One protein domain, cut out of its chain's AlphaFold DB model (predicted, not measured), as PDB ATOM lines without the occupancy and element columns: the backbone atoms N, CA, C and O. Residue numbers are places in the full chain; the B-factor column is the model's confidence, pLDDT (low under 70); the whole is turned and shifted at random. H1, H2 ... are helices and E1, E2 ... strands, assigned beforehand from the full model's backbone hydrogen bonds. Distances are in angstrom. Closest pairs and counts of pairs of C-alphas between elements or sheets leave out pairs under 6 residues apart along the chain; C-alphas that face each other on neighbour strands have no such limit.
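Overview. This is residues 3 to 121 of the 131 residues of an uncharacterized protein of Loxodonta africana (UniProt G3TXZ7). One antiparallel sheet of six strands, in the order E2, E5, E4, E3, E7, E8, is curled like part of a barrel that stays open, and a two-stranded antiparallel ribbon, E1 and E6, prolongs the side where E2 lies and runs across from E3 and E7. The single helix H1 lies at one end of the long axis, just before E7, and the tip of a loop, residues 15 to 21, sticks out at the other end. The printed part has 119 residues with eight named strands and one named helix, along the chain E1, E2, E3, E4, E5, E6, H1, E7, E8; under half of the residues, 57, are in named elements, and the class is mostly strand. The whole is only just loose, close to compact, with a radius of gyration of the C-alphas of 16.5 A and spans of 51 by 35 by 24 A.

Along the chain. In the six-stranded sheet, E2 is residues 9 to 11, E5 is residues 54 to 59, 16.3 A long, and E4 is residues 43 to 47. E3, residues 25 to 30, measures 17.3 A. E7, residues 100 to 107, begins with C-alpha 100 at (-53.761, 33.727, 44.291) and measures 22.7 A, and E8, residues 113 to 120, measures 21.2 A and ends with C-alpha 120 at (-52.155, 32.292, 47.927). In the sheet of two, E1 is residues 3 to 7, with C-alpha 3 at (-60.782, 40.400, 55.421), and E6 is residues 73 to 78, 16.7 A long. H1 is residues 89 to 98, 14.3 A long.

Arrangement. The sheet of six is strongly twisted, with E2 and E8 as edge strands. E7 and E8 form a hairpin at 159 degrees, with N 103 and O 117 at 2.8 A. E3 is antiparallel to E7 at 149 degrees, with N 29 and O 104 at 3.0 A. Its pairing is staggered: residues 25 to 26 pair with E4 and residues 26 to 30 with E7. E3 and E4 form a hairpin at 127 degrees, with N 26 and O 43 at 2.9 A. E4 and E5 form another at 144 degrees, with N 46 and O 56 at 2.9 A. E3, E4 and E5 are a meander, each strand the antiparallel neighbour of the one before. E2 is antiparallel to E5 at 139 degrees, with N 10 and O 55 at 2.8 A, and E2 to E5 are a Greek key, a meander of three with the first strand beside the fourth. E1 runs on into E2 at 56 degrees across one residue. E1 and E6 are antiparallel at 167 degrees, with N 5 and O 75 at 2.9 A. The closest C-alphas of E5 and E6 are those of Pro 59 and Phe 73, 6.3 A apart. E1 is apart from E3, E7 and E8. H1 is only just not on the sheet of six, with 4 pairs of C-alphas within 10 A, and every O i to N i+4 pair in it is within hydrogen-bond range.

Size, cuts and confidence. The two C-alphas farthest apart are those of Arg 18 and Pro 86, at 53.4 A. The printed part, residues 3 to 121, has no cut. The long links are E2 to E3, E3 to E4 and E5 to E6. Residues 15 to 21 stand free, and residues 38 to 39 pair antiparallel with residues 29 to 30 of E3. The mean pLDDT of the printed part is 86.6, and 13 residues are under 70: residues 14 to 20, 50 to 52, 68 to 69 and 81.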
ATOM      1  N   ILE A   3     -62.085  40.847  55.919       89.44
ATOM      2  CA  ILE A   3     -60.782  40.400  55.421       89.44
ATOM      3  C   ILE A   3     -59.782  41.512  55.680       89.44
ATOM      4  O   ILE A   3     -60.035  42.673  55.361       89.44
ATOM      5  N   VAL A   4     -58.634  41.138  56.227       92.12
ATOM      6  CA  VAL A   4     -57.544  42.056  56.530       92.12
ATOM      7  C   VAL A   4     -56.338  41.697  55.673       92.12
ATOM      8  O   VAL A   4     -55.880  40.557  55.703       92.12
ATOM      9  N   LEU A   5     -55.816  42.675  54.936       93.81
ATOM     10  CA  LEU A   5     -54.510  42.587  54.289       93.81
ATOM     11  C   LEU A   5     -53.532  43.485  55.036       93.81
ATOM     12  O   LEU A   5     -53.819  44.662  55.255       93.81
ATOM     13  N   GLN A   6     -52.390  42.921  55.424       94.00
ATOM     14  CA  GLN A   6     -51.367  43.619  56.190       94.00
ATOM     15  C   GLN A   6     -50.035  43.600  55.438       94.00
ATOM     16  O   GLN A   6     -49.538  42.545  55.052       94.00
ATOM     17  N   PHE A   7     -49.463  44.783  55.254       94.69
ATOM     18  CA  PHE A   7     -48.197  45.019  54.574       94.69
ATOM     19  C   PHE A   7     -47.180  45.454  55.624       94.69
ATOM     20  O   PHE A   7     -47.275  46.564  56.136       94.69
ATOM     21  N   LEU A   8     -46.248  44.574  55.990       93.31
ATOM     22  CA  LEU A   8     -45.330  44.801  57.117       93.31
ATOM     23  C   LEU A   8     -43.911  45.142  56.674       93.31
ATOM     24  O   LEU A   8     -43.289  46.069  57.190       93.31
ATOM     25  N   ALA A   9     -43.397  44.374  55.722       92.75
ATOM     26  CA  ALA A   9     -42.024  44.478  55.279       92.75
ATOM     27  C   ALA A   9     -41.924  44.236  53.778       92.75
ATOM     28  O   ALA A   9     -42.750  43.544  53.180       92.75
ATOM     29  N   PHE A  10     -40.878  44.797  53.190       90.75
ATOM     30  CA  PHE A  10     -40.538  44.656  51.790       90.75
ATOM     31  C   PHE A  10     -39.109  44.137  51.661       90.75
ATOM     32  O   PHE A  10     -38.169  44.647  52.274       90.75
ATOM     33  N   SER A  11     -38.960  43.104  50.844       88.69
ATOM     34  CA  SER A  11     -37.676  42.563  50.424       88.69
ATOM     35  C   SER A  11     -37.768  42.240  48.937       88.69
ATOM     36  O   SER A  11     -38.857  42.012  48.410       88.69
ATOM     37  N   ARG A  12     -36.625  42.236  48.256       80.00
ATOM     38  CA  ARG A  12     -36.528  41.833  46.854       80.00
ATOM     39  C   ARG A  12     -35.471  40.751  46.724       80.00
ATOM     40  O   ARG A  12     -34.464  40.782  47.433       80.00
ATOM     41  N   VAL A  13     -35.697  39.799  45.823       73.75
ATOM     42  CA  VAL A  13     -34.689  38.787  45.501       73.75
ATOM     43  C   VAL A  13     -33.475  39.513  44.922       73.75
ATOM     44  O   VAL A  13     -33.616  40.353  44.036       73.75
ATOM     45  N   SER A  14     -32.285  39.223  45.454       62.31
ATOM     46  CA  SER A  14     -31.019  39.787  44.977       62.31
ATOM     47  C   SER A  14     -30.661  39.179  43.622       62.31
ATOM     48  O   SER A  14     -29.762  38.351  43.523       62.31
ATOM     49  N   GLN A  15     -31.390  39.540  42.576       54.00
ATOM     50  CA  GLN A  15     -31.079  39.119  41.222       54.00
ATOM     51  C   GLN A  15     -30.174  40.188  40.616       54.00
ATOM     52  O   GLN A  15     -30.692  41.188  40.150       54.00
ATOM     53  N   ASP A  16     -28.853  40.021  40.742       48.62
ATOM     54  CA  ASP A  16     -27.714  40.587  39.976       48.62
ATOM     55  C   ASP A  16     -27.747  42.008  39.358       48.62
ATOM     56  O   ASP A  16     -26.824  42.400  38.645       48.62
ATOM     57  N   HIS A  17     -28.720  42.859  39.666       52.31
ATOM     58  CA  HIS A  17     -28.773  44.234  39.188       52.31
ATOM     59  C   HIS A  17     -27.993  45.094  40.176       52.31
ATOM     60  O   HIS A  17     -28.567  45.775  41.024       52.31
ATOM     61  N   ARG A  18     -26.660  45.055  40.067       52.38
ATOM     62  CA  ARG A  18     -25.683  45.844  40.848       52.38
ATOM     63  C   ARG A  18     -25.855  47.381  40.749       52.38
ATOM     64  O   ARG A  18     -24.922  48.104  41.076       52.38
ATOM     65  N   GLY A  19     -27.004  47.903  40.307       56.28
ATOM     66  CA  GLY A  19     -27.176  49.317  39.962       56.28
ATOM     67  C   GLY A  19     -28.504  49.987  40.322       56.28
ATOM     68  O   GLY A  19     -28.536  51.213  40.338       56.28
ATOM     69  N   THR A  20     -29.591  49.272  40.642       66.69
ATOM     70  CA  THR A  20     -30.841  49.959  41.025       66.69
ATOM     71  C   THR A  20     -30.877  50.214  42.524       66.69
ATOM     72  O   THR A  20     -31.010  49.290  43.337       66.69
ATOM     73  N   ALA A  21     -30.757  51.492  42.891       78.25
ATOM     74  CA  ALA A  21     -30.991  51.950  44.253       78.25
ATOM     75  C   ALA A  21     -32.361  51.459  44.747       78.25
ATOM     76  O   ALA A  21     -33.293  51.268  43.964       78.25
ATOM     77  N   TRP A  22     -32.471  51.212  46.051       84.12
ATOM     78  CA  TRP A  22     -33.775  50.930  46.637       84.12
ATOM     79  C   TRP A  22     -34.683  52.152  46.459       84.12
ATOM     80  O   TRP A  22     -34.205  53.274  46.669       84.12
ATOM     81  N   PRO A  23     -35.967  51.952  46.114       90.19
ATOM     82  CA  PRO A  23     -36.929  53.040  46.163       90.19
ATOM     83  C   PRO A  23     -36.950  53.636  47.576       90.19
ATOM     84  O   PRO A  23     -36.724  52.934  48.564       90.19
ATOM     85  N   LYS A  24     -37.209  54.940  47.701       91.06
ATOM     86  CA  LYS A  24     -37.433  55.547  49.024       91.06
ATOM     87  C   LYS A  24     -38.811  55.168  49.547       91.06
ATOM     88  O   LYS A  24     -38.971  54.852  50.724       91.06
ATOM     89  N   THR A  25     -39.788  55.183  48.650       94.06
ATOM     90  CA  THR A  25     -41.185  54.909  48.950       94.06
ATOM     91  C   THR A  25     -41.742  53.906  47.952       94.06
ATOM     92  O   THR A  25     -41.302  53.846  46.805       94.06
ATOM     93  N   VAL A  26     -42.710  53.109  48.385       95.75
ATOM     94  CA  VAL A  26     -43.438  52.179  47.517       95.75
ATOM     95  C   VAL A  26     -44.935  52.300  47.743       95.75
ATOM     96  O   VAL A  26     -45.379  52.689  48.823       95.75
ATOM     97  N   TYR A  27     -45.726  51.939  46.744       96.38
ATOM     98  CA  TYR A  27     -47.151  51.673  46.920       96.38
ATOM     99  C   TYR A  27     -47.534  50.384  46.202       96.38
ATOM    100  O   TYR A  27     -46.815  49.896  45.328       96.38
ATOM    101  N   PHE A  28     -48.669  49.821  46.601       97.69
ATOM    102  CA  PHE A  28     -49.147  48.541  46.105       97.69
ATOM    103  C   PHE A  28     -50.470  48.719  45.382       97.69
ATOM    104  O   PHE A  28     -51.332  49.472  45.846       97.69
ATOM    105  N   THR A  29     -50.649  47.982  44.291       98.12
ATOM    106  CA  THR A  29     -51.934  47.873  43.598       98.12
ATOM    107  C   THR A  29     -52.359  46.424  43.483       98.12
ATOM    108  O   THR A  29     -51.542  45.544  43.217       98.12
ATOM    109  N   PHE A  30     -53.642  46.166  43.692       98.00
ATOM    110  CA  PHE A  30     -54.214  44.827  43.605       98.00
ATOM    111  C   PHE A  30     -55.735  44.905  43.514       98.00
ATOM    112  O   PHE A  30     -56.348  45.922  43.838       98.00
ATOM    113  N   GLN A  31     -56.367  43.801  43.130       96.62
ATOM    114  CA  GLN A  31     -57.815  43.665  43.188       96.62
ATOM    115  C   GLN A  31     -58.178  42.379  43.923       96.62
ATOM    116  O   GLN A  31     -57.818  41.277  43.510       96.62
ATOM    117  N   LEU A  32     -58.908  42.521  45.027       95.19
ATOM    118  CA  LEU A  32     -59.424  41.389  45.779       95.19
ATOM    119  C   LEU A  32     -60.836  41.066  45.291       95.19
ATOM    120  O   LEU A  32     -61.766  41.837  45.518       95.19
ATOM    121  N   TYR A  33     -61.025  39.897  44.681       93.50
ATOM    122  CA  TYR A  33     -62.340  39.442  44.228       93.50
ATOM    123  C   TYR A  33     -63.034  40.505  43.347       93.50
ATOM    124  O   TYR A  33     -62.459  40.991  42.375       93.50
ATOM    125  N   ARG A  34     -64.269  40.888  43.684       91.12
ATOM    126  CA  ARG A  34     -65.032  41.946  43.009       91.12
ATOM    127  C   ARG A  34     -65.033  43.273  43.771       91.12
ATOM    128  O   ARG A  34     -65.873  44.124  43.487       91.12
ATOM    129  N   PHE A  35     -64.157  43.444  44.763       92.94
ATOM    130  CA  PHE A  35     -63.918  44.781  45.299       92.94
ATOM    131  C   PHE A  35     -63.278  45.648  44.203       92.94
ATOM    132  O   PHE A  35     -62.589  45.100  43.337       92.94
ATOM    133  N   PRO A  36     -63.493  46.975  44.214       94.12
ATOM    134  CA  PRO A  36     -62.778  47.870  43.314       94.12
ATOM    135  C   PRO A  36     -61.257  47.666  43.415       94.12
ATOM    136  O   PRO A  36     -60.774  47.316  44.501       94.12
ATOM    137  N   PRO A  37     -60.501  47.896  42.326       96.88
ATOM    138  CA  PRO A  37     -59.047  47.938  42.387       96.88
ATOM    139  C   PRO A  37     -58.586  48.867  43.512       96.88
ATOM    140  O   PRO A  37     -59.093  49.981  43.658       96.88
ATOM    141  N   ALA A  38     -57.658  48.385  44.329       97.25
ATOM    142  CA  ALA A  38     -57.128  49.107  45.468       97.25
ATOM    143  C   ALA A  38     -55.712  49.594  45.175       97.25
ATOM    144  O   ALA A  38     -54.906  48.868  44.593       97.25
ATOM    145  N   THR A  39     -55.422  50.799  45.659       97.12
ATOM    146  CA  THR A  39     -54.089  51.400  45.681       97.12
ATOM    147  C   THR A  39     -53.801  51.823  47.112       97.12
ATOM    148  O   THR A  39     -54.606  52.529  47.724       97.12
ATOM    149  N   THR A  40     -52.685  51.376  47.681       95.75
ATOM    150  CA  THR A  40     -52.290  51.808  49.028       95.75
ATOM    151  C   THR A  40     -51.781  53.251  49.004       95.75
ATOM    152  O   THR A  40     -51.311  53.725  47.969       95.75
ATOM    153  N   PRO A  41     -51.773  53.954  50.150       93.44
ATOM    154  CA  PRO A  41     -50.901  55.108  50.320       93.44
ATOM    155  C   PRO A  41     -49.437  54.733  50.055       93.44
ATOM    156  O   PRO A  41     -49.064  53.554  50.104       93.44
ATOM    157  N   ARG A  42     -48.595  55.744  49.822       93.81
ATOM    158  CA  ARG A  42     -47.144  55.545  49.775       93.81
ATOM    159  C   ARG A  42     -46.634  55.145  51.154       93.81
ATOM    160  O   ARG A  42     -46.991  55.760  52.160       93.81
ATOM    161  N   LEU A  43     -45.794  54.120  51.181       94.38
ATOM    162  CA  LEU A  43     -45.139  53.605  52.370       94.38
ATOM    163  C   LEU A  43     -43.634  53.841  52.240       94.38
ATOM    164  O   LEU A  43     -43.025  53.496  51.227       94.38
ATOM    165  N   GLN A  44     -43.039  54.432  53.268       93.62
ATOM    166  CA  GLN A  44     -41.605  54.633  53.390       93.62
ATOM    167  C   GLN A  44     -40.918  53.290  53.647       93.62
ATOM    168  O   GLN A  44     -41.367  52.505  54.485       93.62
ATOM    169  N   LEU A  45     -39.800  53.055  52.961       91.94
ATOM    170  CA  LEU A  45     -38.913  51.936  53.250       91.94
ATOM    171  C   LEU A  45     -37.898  52.354  54.315       91.94
ATOM    172  O   LEU A  45     -37.030  53.196  54.072       91.94
ATOM    173  N   VAL A  46     -38.009  51.760  55.502       89.94
ATOM    174  CA  VAL A  46     -37.092  51.970  56.629       89.94
ATOM    175  C   VAL A  46     -36.229  50.725  56.788       89.94
ATOM    176  O   VAL A  46     -36.749  49.623  56.934       89.94
ATOM    177  N   LYS A  47     -34.901  50.875  56.726       87.06
ATOM    178  CA  LYS A  47     -33.967  49.742  56.832       87.06
ATOM    179  C   LYS A  47     -34.149  49.026  58.171       87.06
ATOM    180  O   LYS A  47     -34.046  49.663  59.215       87.06
ATOM    181  N   LEU A  48     -34.400  47.717  58.124       79.94
ATOM    182  CA  LEU A  48     -34.528  46.885  59.323       79.94
ATOM    183  C   LEU A  48     -33.172  46.332  59.781       79.94
ATOM    184  O   LEU A  48     -32.926  46.227  60.978       79.94
ATOM    185  N   ASP A  49     -32.298  45.973  58.839       71.25
ATOM    186  CA  ASP A  49     -30.990  45.386  59.120       71.25
ATOM    187  C   ASP A  49     -29.834  46.210  58.536       71.25
ATOM    188  O   ASP A  49     -29.989  46.985  57.587       71.25
ATOM    189  N   GLN A  50     -28.634  46.029  59.101       63.22
ATOM    190  CA  GLN A  50     -27.415  46.678  58.599       63.22
ATOM    191  C   GLN A  50     -27.073  46.233  57.170       63.22
ATOM    192  O   GLN A  50     -26.464  46.987  56.414       63.22
ATOM    193  N   ALA A  51     -27.503  45.025  56.787       67.44
ATOM    194  CA  ALA A  51     -27.325  44.490  55.444       67.44
ATOM    195  C   ALA A  51     -28.256  45.141  54.399       67.44
ATOM    196  O   ALA A  51     -28.026  44.966  53.203       67.44
ATOM    197  N   GLY A  52     -29.291  45.882  54.821       68.75
ATOM    198  CA  GLY A  52     -30.242  46.569  53.947       68.75
ATOM    199  C   GLY A  52     -31.040  45.634  53.037       68.75
ATOM    200  O   GLY A  52     -31.402  46.032  51.927       68.75
ATOM    201  N   LYS A  53     -31.266  44.383  53.452       78.50
ATOM    202  CA  LYS A  53     -31.951  43.366  52.632       78.50
ATOM    203  C   LYS A  53     -33.464  43.415  52.799       78.50
ATOM    204  O   LYS A  53     -34.198  43.135  51.850       78.50
ATOM    205  N   THR A  54     -33.910  43.814  53.985       85.81
ATOM    206  CA  THR A  54     -35.321  43.916  54.348       85.81
ATOM    207  C   THR A  54     -35.607  45.306  54.889       85.81
ATOM    208  O   THR A  54     -34.850  45.858  55.689       85.81
ATOM    209  N   HIS A  55     -36.726  45.867  54.454       90.62
ATOM    210  CA  HIS A  55     -37.193  47.176  54.874       90.62
ATOM    211  C   HIS A  55     -38.552  47.028  55.550       90.62
ATOM    212  O   HIS A  55     -39.425  46.328  55.041       90.62
ATOM    213  N   ILE A  56     -38.737  47.692  56.685       92.25
ATOM    214  CA  ILE A  56     -40.056  47.896  57.281       92.25
ATOM    215  C   ILE A  56     -40.810  48.908  56.418       92.25
ATOM    216  O   ILE A  56     -40.235  49.898  55.961       92.25
ATOM    217  N   LEU A  57     -42.099  48.654  56.214       93.50
ATOM    218  CA  LEU A  57     -43.011  49.581  55.558       93.50
ATOM    219  C   LEU A  57     -43.630  50.505  56.605       93.50
ATOM    220  O   LEU A  57     -44.227  50.020  57.560       93.50
ATOM    221  N   VAL A  58     -43.522  51.819  56.427       92.88
ATOM    222  CA  VAL A  58     -44.136  52.808  57.331       92.88
ATOM    223  C   VAL A  58     -45.045  53.739  56.528       92.88
ATOM    224  O   VAL A  58     -44.581  54.307  55.541       92.88
ATOM    225  N   PRO A  59     -46.326  53.917  56.895       90.88
ATOM    226  CA  PRO A  59     -47.212  54.845  56.200       90.88
ATOM    227  C   PRO A  59     -46.683  56.279  56.210       90.88
ATOM    228  O   PRO A  59     -46.220  56.777  57.236       90.88
ATOM    229  N   ILE A  60     -46.786  56.953  55.066       88.06
ATOM    230  CA  ILE A  60     -46.497  58.383  54.958       88.06
ATOM    231  C   ILE A  60     -47.809  59.143  55.159       88.06
ATOM    232  O   ILE A  60     -48.782  58.929  54.430       88.06
ATOM    233  N   ASN A  61     -47.842  60.026  56.154       78.12
ATOM    234  CA  ASN A  61     -48.977  60.901  56.416       78.12
ATOM    235  C   ASN A  61     -49.142  61.924  55.285       78.12
ATOM    236  O   ASN A  61     -48.222  62.191  54.513       78.12
ATOM    237  N   LYS A  62     -50.326  62.541  55.203       73.31
ATOM    238  CA  LYS A  62     -50.634  63.555  54.177       73.31
ATOM    239  C   LYS A  62     -49.647  64.726  54.177       73.31
ATOM    240  O   LYS A  62     -49.353  65.262  53.115       73.31
ATOM    241  N   ASP A  63     -49.091  65.042  55.342       77.56
ATOM    242  CA  ASP A  63     -48.127  66.128  55.535       77.56
ATOM    243  C   ASP A  63     -46.677  65.708  55.215       77.56
ATOM    244  O   ASP A  63     -45.735  66.453  55.466       77.56
ATOM    245  N   GLY A  64     -46.467  64.490  54.699       71.06
ATOM    246  CA  GLY A  64     -45.150  63.947  54.349       71.06
ATOM    247  C   GLY A  64     -44.355  63.375  55.528       71.06
ATOM    248  O   GLY A  64     -43.340  62.716  55.313       71.06
ATOM    249  N   ALA A  65     -44.820  63.572  56.765       73.19
ATOM    250  CA  ALA A  65     -44.250  62.938  57.949       73.19
ATOM    251  C   ALA A  65     -44.562  61.431  57.981       73.19
ATOM    252  O   ALA A  65     -45.641  61.010  57.571       73.19
ATOM    253  N   PHE A  66     -43.658  60.615  58.516       72.06
ATOM    254  CA  PHE A  66     -43.910  59.201  58.796       72.06
ATOM    255  C   PHE A  66     -43.549  58.904  60.253       72.06
ATOM    256  O   PHE A  66     -42.525  59.369  60.751       72.06
ATOM    257  N   ASP A  67     -44.408  58.156  60.943       70.62
ATOM    258  CA  ASP A  67     -44.183  57.747  62.329       70.62
ATOM    259  C   ASP A  67     -43.562  56.348  62.357       70.62
ATOM    260  O   ASP A  67     -44.239  55.341  62.148       70.62
ATOM    261  N   ALA A  68     -42.258  56.283  62.631       63.84
ATOM    262  CA  ALA A  68     -41.543  55.017  62.763       63.84
ATOM    263  C   ALA A  68     -42.051  54.142  63.933       63.84
ATOM    264  O   ALA A  68     -41.697  52.965  63.995       63.84
ATOM    265  N   GLY A  69     -42.875  54.683  64.843       63.59
ATOM    266  CA  GLY A  69     -43.472  53.967  65.973       63.59
ATOM    267  C   GLY A  69     -44.641  53.043  65.612       63.59
ATOM    268  O   GLY A  69     -44.969  52.160  66.402       63.59
ATOM    269  N   SER A  70     -45.233  53.190  64.421       71.50
ATOM    270  CA  SER A  70     -46.370  52.375  63.963       71.50
ATOM    271  C   SER A  70     -46.059  51.692  62.625       71.50
ATOM    272  O   SER A  70     -46.516  52.146  61.573       71.50
ATOM    273  N   PRO A  71     -45.251  50.615  62.623       84.75
ATOM    274  CA  PRO A  71     -44.868  49.933  61.399       84.75
ATOM    275  C   PRO A  71     -46.045  49.189  60.764       84.75
ATOM    276  O   PRO A  71     -46.913  48.620  61.428       84.75
ATOM    277  N   GLY A  72     -45.999  49.118  59.441       90.19
ATOM    278  CA  GLY A  72     -46.934  48.402  58.600       90.19
ATOM    279  C   GLY A  72     -48.147  49.220  58.169       90.19
ATOM    280  O   GLY A  72     -48.460  50.288  58.688       90.19
ATOM    281  N   PHE A  73     -48.855  48.690  57.180       92.94
ATOM    282  CA  PHE A  73     -50.107  49.238  56.680       92.94
ATOM    283  C   PHE A  73     -51.167  48.146  56.630       92.94
ATOM    284  O   PHE A  73     -50.890  47.015  56.227       92.94
ATOM    285  N   GLN A  74     -52.393  48.487  57.020       93.94
ATOM    286  CA  GLN A  74     -53.508  47.556  57.041       93.94
ATOM    287  C   GLN A  74     -54.662  48.072  56.190       93.94
ATOM    288  O   GLN A  74     -55.143  49.187  56.385       93.94
ATOM    289  N   LEU A  75     -55.165  47.213  55.306       93.38
ATOM    290  CA  LEU A  75     -56.396  47.445  54.564       93.38
ATOM    291  C   LEU A  75     -57.462  46.440  55.004       93.38
ATOM    292  O   LEU A  75     -57.215  45.233  55.047       93.38
ATOM    293  N   LYS A  76     -58.649  46.949  55.344       93.62
ATOM    294  CA  LYS A  76     -59.790  46.145  55.796       93.62
ATOM    295  C   LYS A  76     -60.891  46.137  54.740       93.62
ATOM    296  O   LYS A  76     -61.338  47.192  54.297       93.62
ATOM    297  N   TYR A  77     -61.368  44.946  54.401       91.06
ATOM    298  CA  TYR A  77     -62.508  44.722  53.519       91.06
ATOM    299  C   TYR A  77     -63.682  44.171  54.316       91.06
ATOM    300  O   TYR A  77     -63.619  43.066  54.860       91.06
ATOM    301  N   MET A  78     -64.777  44.926  54.349       89.50
ATOM    302  CA  MET A  78     -66.020  44.482  54.970       89.50
ATOM    303  C   MET A  78     -66.823  43.626  53.994       89.50
ATOM    304  O   MET A  78     -67.358  44.114  53.000       89.50
ATOM    305  N   VAL A  79     -66.944  42.339  54.304       85.88
ATOM    306  CA  VAL A  79     -67.790  41.389  53.579       85.88
ATOM    307  C   VAL A  79     -69.125  41.305  54.318       85.88
ATOM    308  O   VAL A  79     -69.362  40.417  55.146       85.88
ATOM    309  N   ASN A  80     -69.973  42.300  54.065       79.88
ATOM    310  CA  ASN A  80     -71.317  42.393  54.633       79.88
ATOM    311  C   ASN A  80     -72.341  41.664  53.741       79.88
ATOM    312  O   ASN A  80     -72.087  41.496  52.546       79.88
ATOM    313  N   PRO A  81     -73.521  41.285  54.271       69.06
ATOM    314  CA  PRO A  81     -74.574  40.632  53.485       69.06
ATOM    315  C   PRO A  81     -75.036  41.433  52.258       69.06
ATOM    316  O   PRO A  81     -75.508  40.844  51.300       69.06
ATOM    317  N   GLY A  82     -74.875  42.761  52.266       74.69
ATOM    318  CA  GLY A  82     -75.173  43.611  51.107       74.69
ATOM    319  C   GLY A  82     -74.094  43.615  50.015       74.69
ATOM    320  O   GLY A  82     -74.366  44.056  48.904       74.69
ATOM    321  N   PHE A  83     -72.876  43.142  50.303       83.44
ATOM    322  CA  PHE A  83     -71.787  43.086  49.320       83.44
ATOM    323  C   PHE A  83     -71.849  41.813  48.468       83.44
ATOM    324  O   PHE A  83     -71.656  41.852  47.251       83.44
ATOM    325  N   LEU A  84     -72.116  40.673  49.111       86.44
ATOM    326  CA  LEU A  84     -72.300  39.399  48.425       86.44
ATOM    327  C   LEU A  84     -73.763  39.255  48.014       86.44
ATOM    328  O   LEU A  84     -74.657  39.342  48.850       86.44
ATOM    329  N   LYS A  85     -74.015  38.977  46.737       86.50
ATOM    330  CA  LYS A  85     -75.367  38.661  46.271       86.50
ATOM    331  C   LYS A  85     -75.851  37.348  46.916       86.50
ATOM    332  O   LYS A  85     -75.024  36.496  47.268       86.50
ATOM    333  N   PRO A  86     -77.171  37.123  47.044       84.38
ATOM    334  CA  PRO A  86     -77.700  35.835  47.488       84.38
ATOM    335  C   PRO A  86     -77.094  34.662  46.695       84.38
ATOM    336  O   PRO A  86     -77.006  34.710  45.471       84.38
ATOM    337  N   GLY A  87     -76.615  33.627  47.396       85.12
ATOM    338  CA  GLY A  87     -75.936  32.464  46.798       85.12
ATOM    339  C   GLY A  87     -74.455  32.670  46.440       85.12
ATOM    340  O   GLY A  87     -73.745  31.703  46.157       85.12
ATOM    341  N   GLU A  88     -73.938  33.896  46.513       89.81
ATOM    342  CA  GLU A  88     -72.556  34.207  46.144       89.81
ATOM    343  C   GLU A  88     -71.526  33.759  47.186       89.81
ATOM    344  O   GLU A  88     -70.365  33.523  46.863       89.81
ATOM    345  N   GLN A  89     -71.948  33.567  48.433       87.81
ATOM    346  CA  GLN A  89     -71.059  33.176  49.525       87.81
ATOM    347  C   GLN A  89     -70.233  31.921  49.207       87.81
ATOM    348  O   GLN A  89     -69.041  31.879  49.505       87.81
ATOM    349  N   ARG A  90     -70.826  30.918  48.542       89.12
ATOM    350  CA  ARG A  90     -70.105  29.705  48.126       89.12
ATOM    351  C   ARG A  90     -68.998  30.014  47.113       89.12
ATOM    352  O   ARG A  90     -67.915  29.442  47.198       89.12
ATOM    353  N   TRP A  91     -69.262  30.921  46.176       90.38
ATOM    354  CA  TRP A  91     -68.297  31.356  45.167       90.38
ATOM    355  C   TRP A  91     -67.175  32.183  45.781       90.38
ATOM    356  O   TRP A  91     -66.014  31.964  45.452       90.38
ATOM    357  N   PHE A  92     -67.505  33.051  46.735       91.31
ATOM    358  CA  PHE A  92     -66.521  33.822  47.482       91.31
ATOM    359  C   PHE A  92     -65.580  32.928  48.302       91.31
ATOM    360  O   PHE A  92     -64.363  33.070  48.222       91.31
ATOM    361  N   LEU A  93     -66.115  31.938  49.024       90.56
ATOM    362  CA  LEU A  93     -65.292  30.966  49.754       90.56
ATOM    363  C   LEU A  93     -64.418  30.127  48.812       90.56
ATOM    364  O   LEU A  93     -63.257  29.872  49.117       90.56
ATOM    365  N   ARG A  94     -64.945  29.736  47.642       91.88
ATOM    366  CA  ARG A  94     -64.161  29.038  46.613       91.88
ATOM    367  C   ARG A  94     -63.046  29.922  46.053       91.88
ATOM    368  O   ARG A  94     -61.941  29.427  45.865       91.88
ATOM    369  N   TYR A  95     -63.316  31.206  45.818       93.31
ATOM    370  CA  TYR A  95     -62.303  32.181  45.413       93.31
ATOM    371  C   TYR A  95     -61.175  32.236  46.447       93.31
ATOM    372  O   TYR A  95     -60.021  32.014  46.093       93.31
ATOM    373  N   LEU A  96     -61.507  32.412  47.730       92.56
ATOM    374  CA  LEU A  96     -60.519  32.449  48.811       92.56
ATOM    375  C   LEU A  96     -59.722  31.146  48.963       92.56
ATOM    376  O   LEU A  96     -58.612  31.187  49.468       92.56
ATOM    377  N   ALA A  97     -60.279  29.996  48.579       91.69
ATOM    378  CA  ALA A  97     -59.612  28.702  48.719       91.69
ATOM    379  C   ALA A  97     -58.689  28.339  47.542       91.69
ATOM    380  O   ALA A  97     -57.833  27.472  47.693       91.69
ATOM    381  N   VAL A  98     -58.899  28.939  46.367       92.69
ATOM    382  CA  VAL A  98     -58.243  28.510  45.117       92.69
ATOM    383  C   VAL A  98     -57.389  29.613  44.500       92.69
ATOM    384  O   VAL A  98     -56.397  29.319  43.840       92.69
ATOM    385  N   GLN A  99     -57.763  30.880  44.679       95.06
ATOM    386  CA  GLN A  99     -57.123  31.983  43.972       95.06
ATOM    387  C   GLN A  99     -55.866  32.494  44.672       95.06
ATOM    388  O   GLN A  99     -55.704  32.418  45.892       95.06
ATOM    389  N   THR A 100     -54.981  33.054  43.854       96.38
ATOM    390  CA  THR A 100     -53.761  33.727  44.291       96.38
ATOM    391  C   THR A 100     -53.930  35.218  44.048       96.38
ATOM    392  O   THR A 100     -54.157  35.637  42.914       96.38
ATOM    393  N   LEU A 101     -53.845  36.016  45.110       97.00
ATOM    394  CA  LEU A 101     -53.892  37.468  45.026       97.00
ATOM    395  C   LEU A 101     -52.586  37.973  44.414       97.00
ATOM    396  O   LEU A 101     -51.518  37.776  44.991       97.00
ATOM    397  N   GLN A 102     -52.693  38.617  43.255       97.50
ATOM    398  CA  GLN A 102     -51.582  39.319  42.624       97.50
ATOM    399  C   GLN A 102     -51.504  40.740  43.175       97.50
ATOM    400  O   GLN A 102     -52.528  41.414  43.311       97.50
ATOM    401  N   ILE A 103     -50.294  41.164  43.514       97.81
ATOM    402  CA  ILE A 103     -49.994  42.477  44.065       97.81
ATOM    403  C   ILE A 103     -48.824  43.047  43.279       97.81
ATOM    404  O   ILE A 103     -47.725  42.500  43.333       97.81
ATOM    405  N   ASP A 104     -49.046  44.162  42.599       97.44
ATOM    406  CA  ASP A 104     -47.977  44.900  41.937       97.44
ATOM    407  C   ASP A 104     -47.387  45.930  42.898       97.44
ATOM    408  O   ASP A 104     -48.104  46.571  43.675       97.44
ATOM    409  N   VAL A 105     -46.066  46.063  42.857       95.94
ATOM    410  CA  VAL A 105     -45.270  46.953  43.699       95.94
ATOM    411  C   VAL A 105     -44.675  48.036  42.820       95.94
ATOM    412  O   VAL A 105     -43.964  47.747  41.857       95.94
ATOM    413  N   TRP A 106     -44.909  49.285  43.189       96.06
ATOM    414  CA  TRP A 106     -44.489  50.451  42.423       96.06
ATOM    415  C   TRP A 106     -43.546  51.318  43.243       96.06
ATOM    416  O   TRP A 106     -43.699  51.427  44.460       96.06
ATOM    417  N   ASP A 107     -42.596  51.959  42.571       94.38
ATOM    418  CA  ASP A 107     -41.814  53.051  43.138       94.38
ATOM    419  C   ASP A 107     -42.745  54.259  43.319       94.38
ATOM    420  O   ASP A 107     -43.391  54.708  42.370       94.38
ATOM    421  N   GLY A 108     -42.847  54.766  44.546       93.00
ATOM    422  CA  GLY A 108     -43.775  55.839  44.892       93.00
ATOM    423  C   GLY A 108     -43.358  57.235  44.439       93.00
ATOM    424  O   GLY A 108     -44.179  58.150  44.529       93.00
ATOM    425  N   ASP A 109     -42.129  57.407  43.954       90.56
ATOM    426  CA  ASP A 109     -41.626  58.671  43.418       90.56
ATOM    427  C   ASP A 109     -41.496  58.608  41.889       90.56
ATOM    428  O   ASP A 109     -41.931  59.525  41.195       90.56
ATOM    429  N   ALA A 110     -40.953  57.514  41.347       91.25
ATOM    430  CA  ALA A 110     -40.755  57.341  39.906       91.25
ATOM    431  C   ALA A 110     -41.988  56.793  39.165       91.25
ATOM    432  O   ALA A 110     -42.032  56.858  37.938       91.25
ATOM    433  N   LEU A 111     -42.973  56.238  39.886       92.19
ATOM    434  CA  LEU A 111     -44.157  55.558  39.332       92.19
ATOM    435  C   LEU A 111     -43.815  54.375  38.409       92.19
ATOM    436  O   LEU A 111     -44.590  54.004  37.527       92.19
ATOM    437  N   LEU A 112     -42.644  53.770  38.614       93.00
ATOM    438  CA  LEU A 112     -42.181  52.611  37.857       93.00
ATOM    439  C   LEU A 112     -42.515  51.315  38.594       93.00
ATOM    440  O   LEU A 112     -42.437  51.248  39.821       93.00
ATOM    441  N   LEU A 113     -42.849  50.270  37.835       92.94
ATOM    442  CA  LEU A 113     -43.062  48.938  38.391       92.94
ATOM    443  C   LEU A 113     -41.736  48.398  38.947       92.94
ATOM    444  O   LEU A 113     -40.762  48.232  38.214       92.94
ATOM    445  N   VAL A 114     -41.716  48.107  40.245       92.00
ATOM    446  CA  VAL A 114     -40.579  47.490  40.944       92.00
ATOM    447  C   VAL A 114     -40.638  45.970  40.806       92.00
ATOM    448  O   VAL A 114     -39.603  45.318  40.686       92.00
ATOM    449  N   GLY A 115     -41.845  45.405  40.826       92.25
ATOM    450  CA  GLY A 115     -42.090  43.977  40.650       92.25
ATOM    451  C   GLY A 115     -43.491  43.583  41.102       92.25
ATOM    452  O   GLY A 115     -44.306  44.442  41.429       92.25
ATOM    453  N   SER A 116     -43.747  42.280  41.168       94.12
ATOM    454  CA  SER A 116     -45.041  41.737  41.588       94.12
ATOM    455  C   SER A 116     -44.855  40.624  42.617       94.12
ATOM    456  O   SER A 116     -43.842  39.921  42.631       94.12
ATOM    457  N   ALA A 117     -45.848  40.459  43.484       94.12
ATOM    458  CA  ALA A 117     -45.933  39.406  44.480       94.12
ATOM    459  C   ALA A 117     -47.254  38.645  44.335       94.12
ATOM    460  O   ALA A 117     -48.301  39.222  44.046       94.12
ATOM    461  N   ALA A 118     -47.199  37.340  44.585       95.38
ATOM    462  CA  ALA A 118     -48.336  36.441  44.480       95.38
ATOM    463  C   ALA A 118     -48.598  35.793  45.846       95.38
ATOM    464  O   ALA A 118     -47.744  35.088  46.381       95.38
ATOM    465  N   VAL A 119     -49.778  36.031  46.422       93.50
ATOM    466  CA  VAL A 119     -50.158  35.533  47.752       93.50
ATOM    467  C   VAL A 119     -51.321  34.560  47.626       93.50
ATOM    468  O   VAL A 119     -52.433  34.944  47.266       93.50
ATOM    469  N   GLN A 120     -51.084  33.284  47.933       94.62
ATOM    470  CA  GLN A 120     -52.155  32.292  47.927       94.62
ATOM    471  C   GLN A 120     -53.154  32.589  49.052       94.62
ATOM    472  O   GLN A 120     -52.781  32.648  50.227       94.62
ATOM    473  N   LEU A 121     -54.425  32.760  48.690       92.56
ATOM    474  CA  LEU A 121     -55.491  32.996  49.655       92.56
ATOM    475  C   LEU A 121     -55.840  31.691  50.380       92.56
ATOM    476  O   LEU A 121     -55.669  30.591  49.847       92.56
TER     477      LEU A 121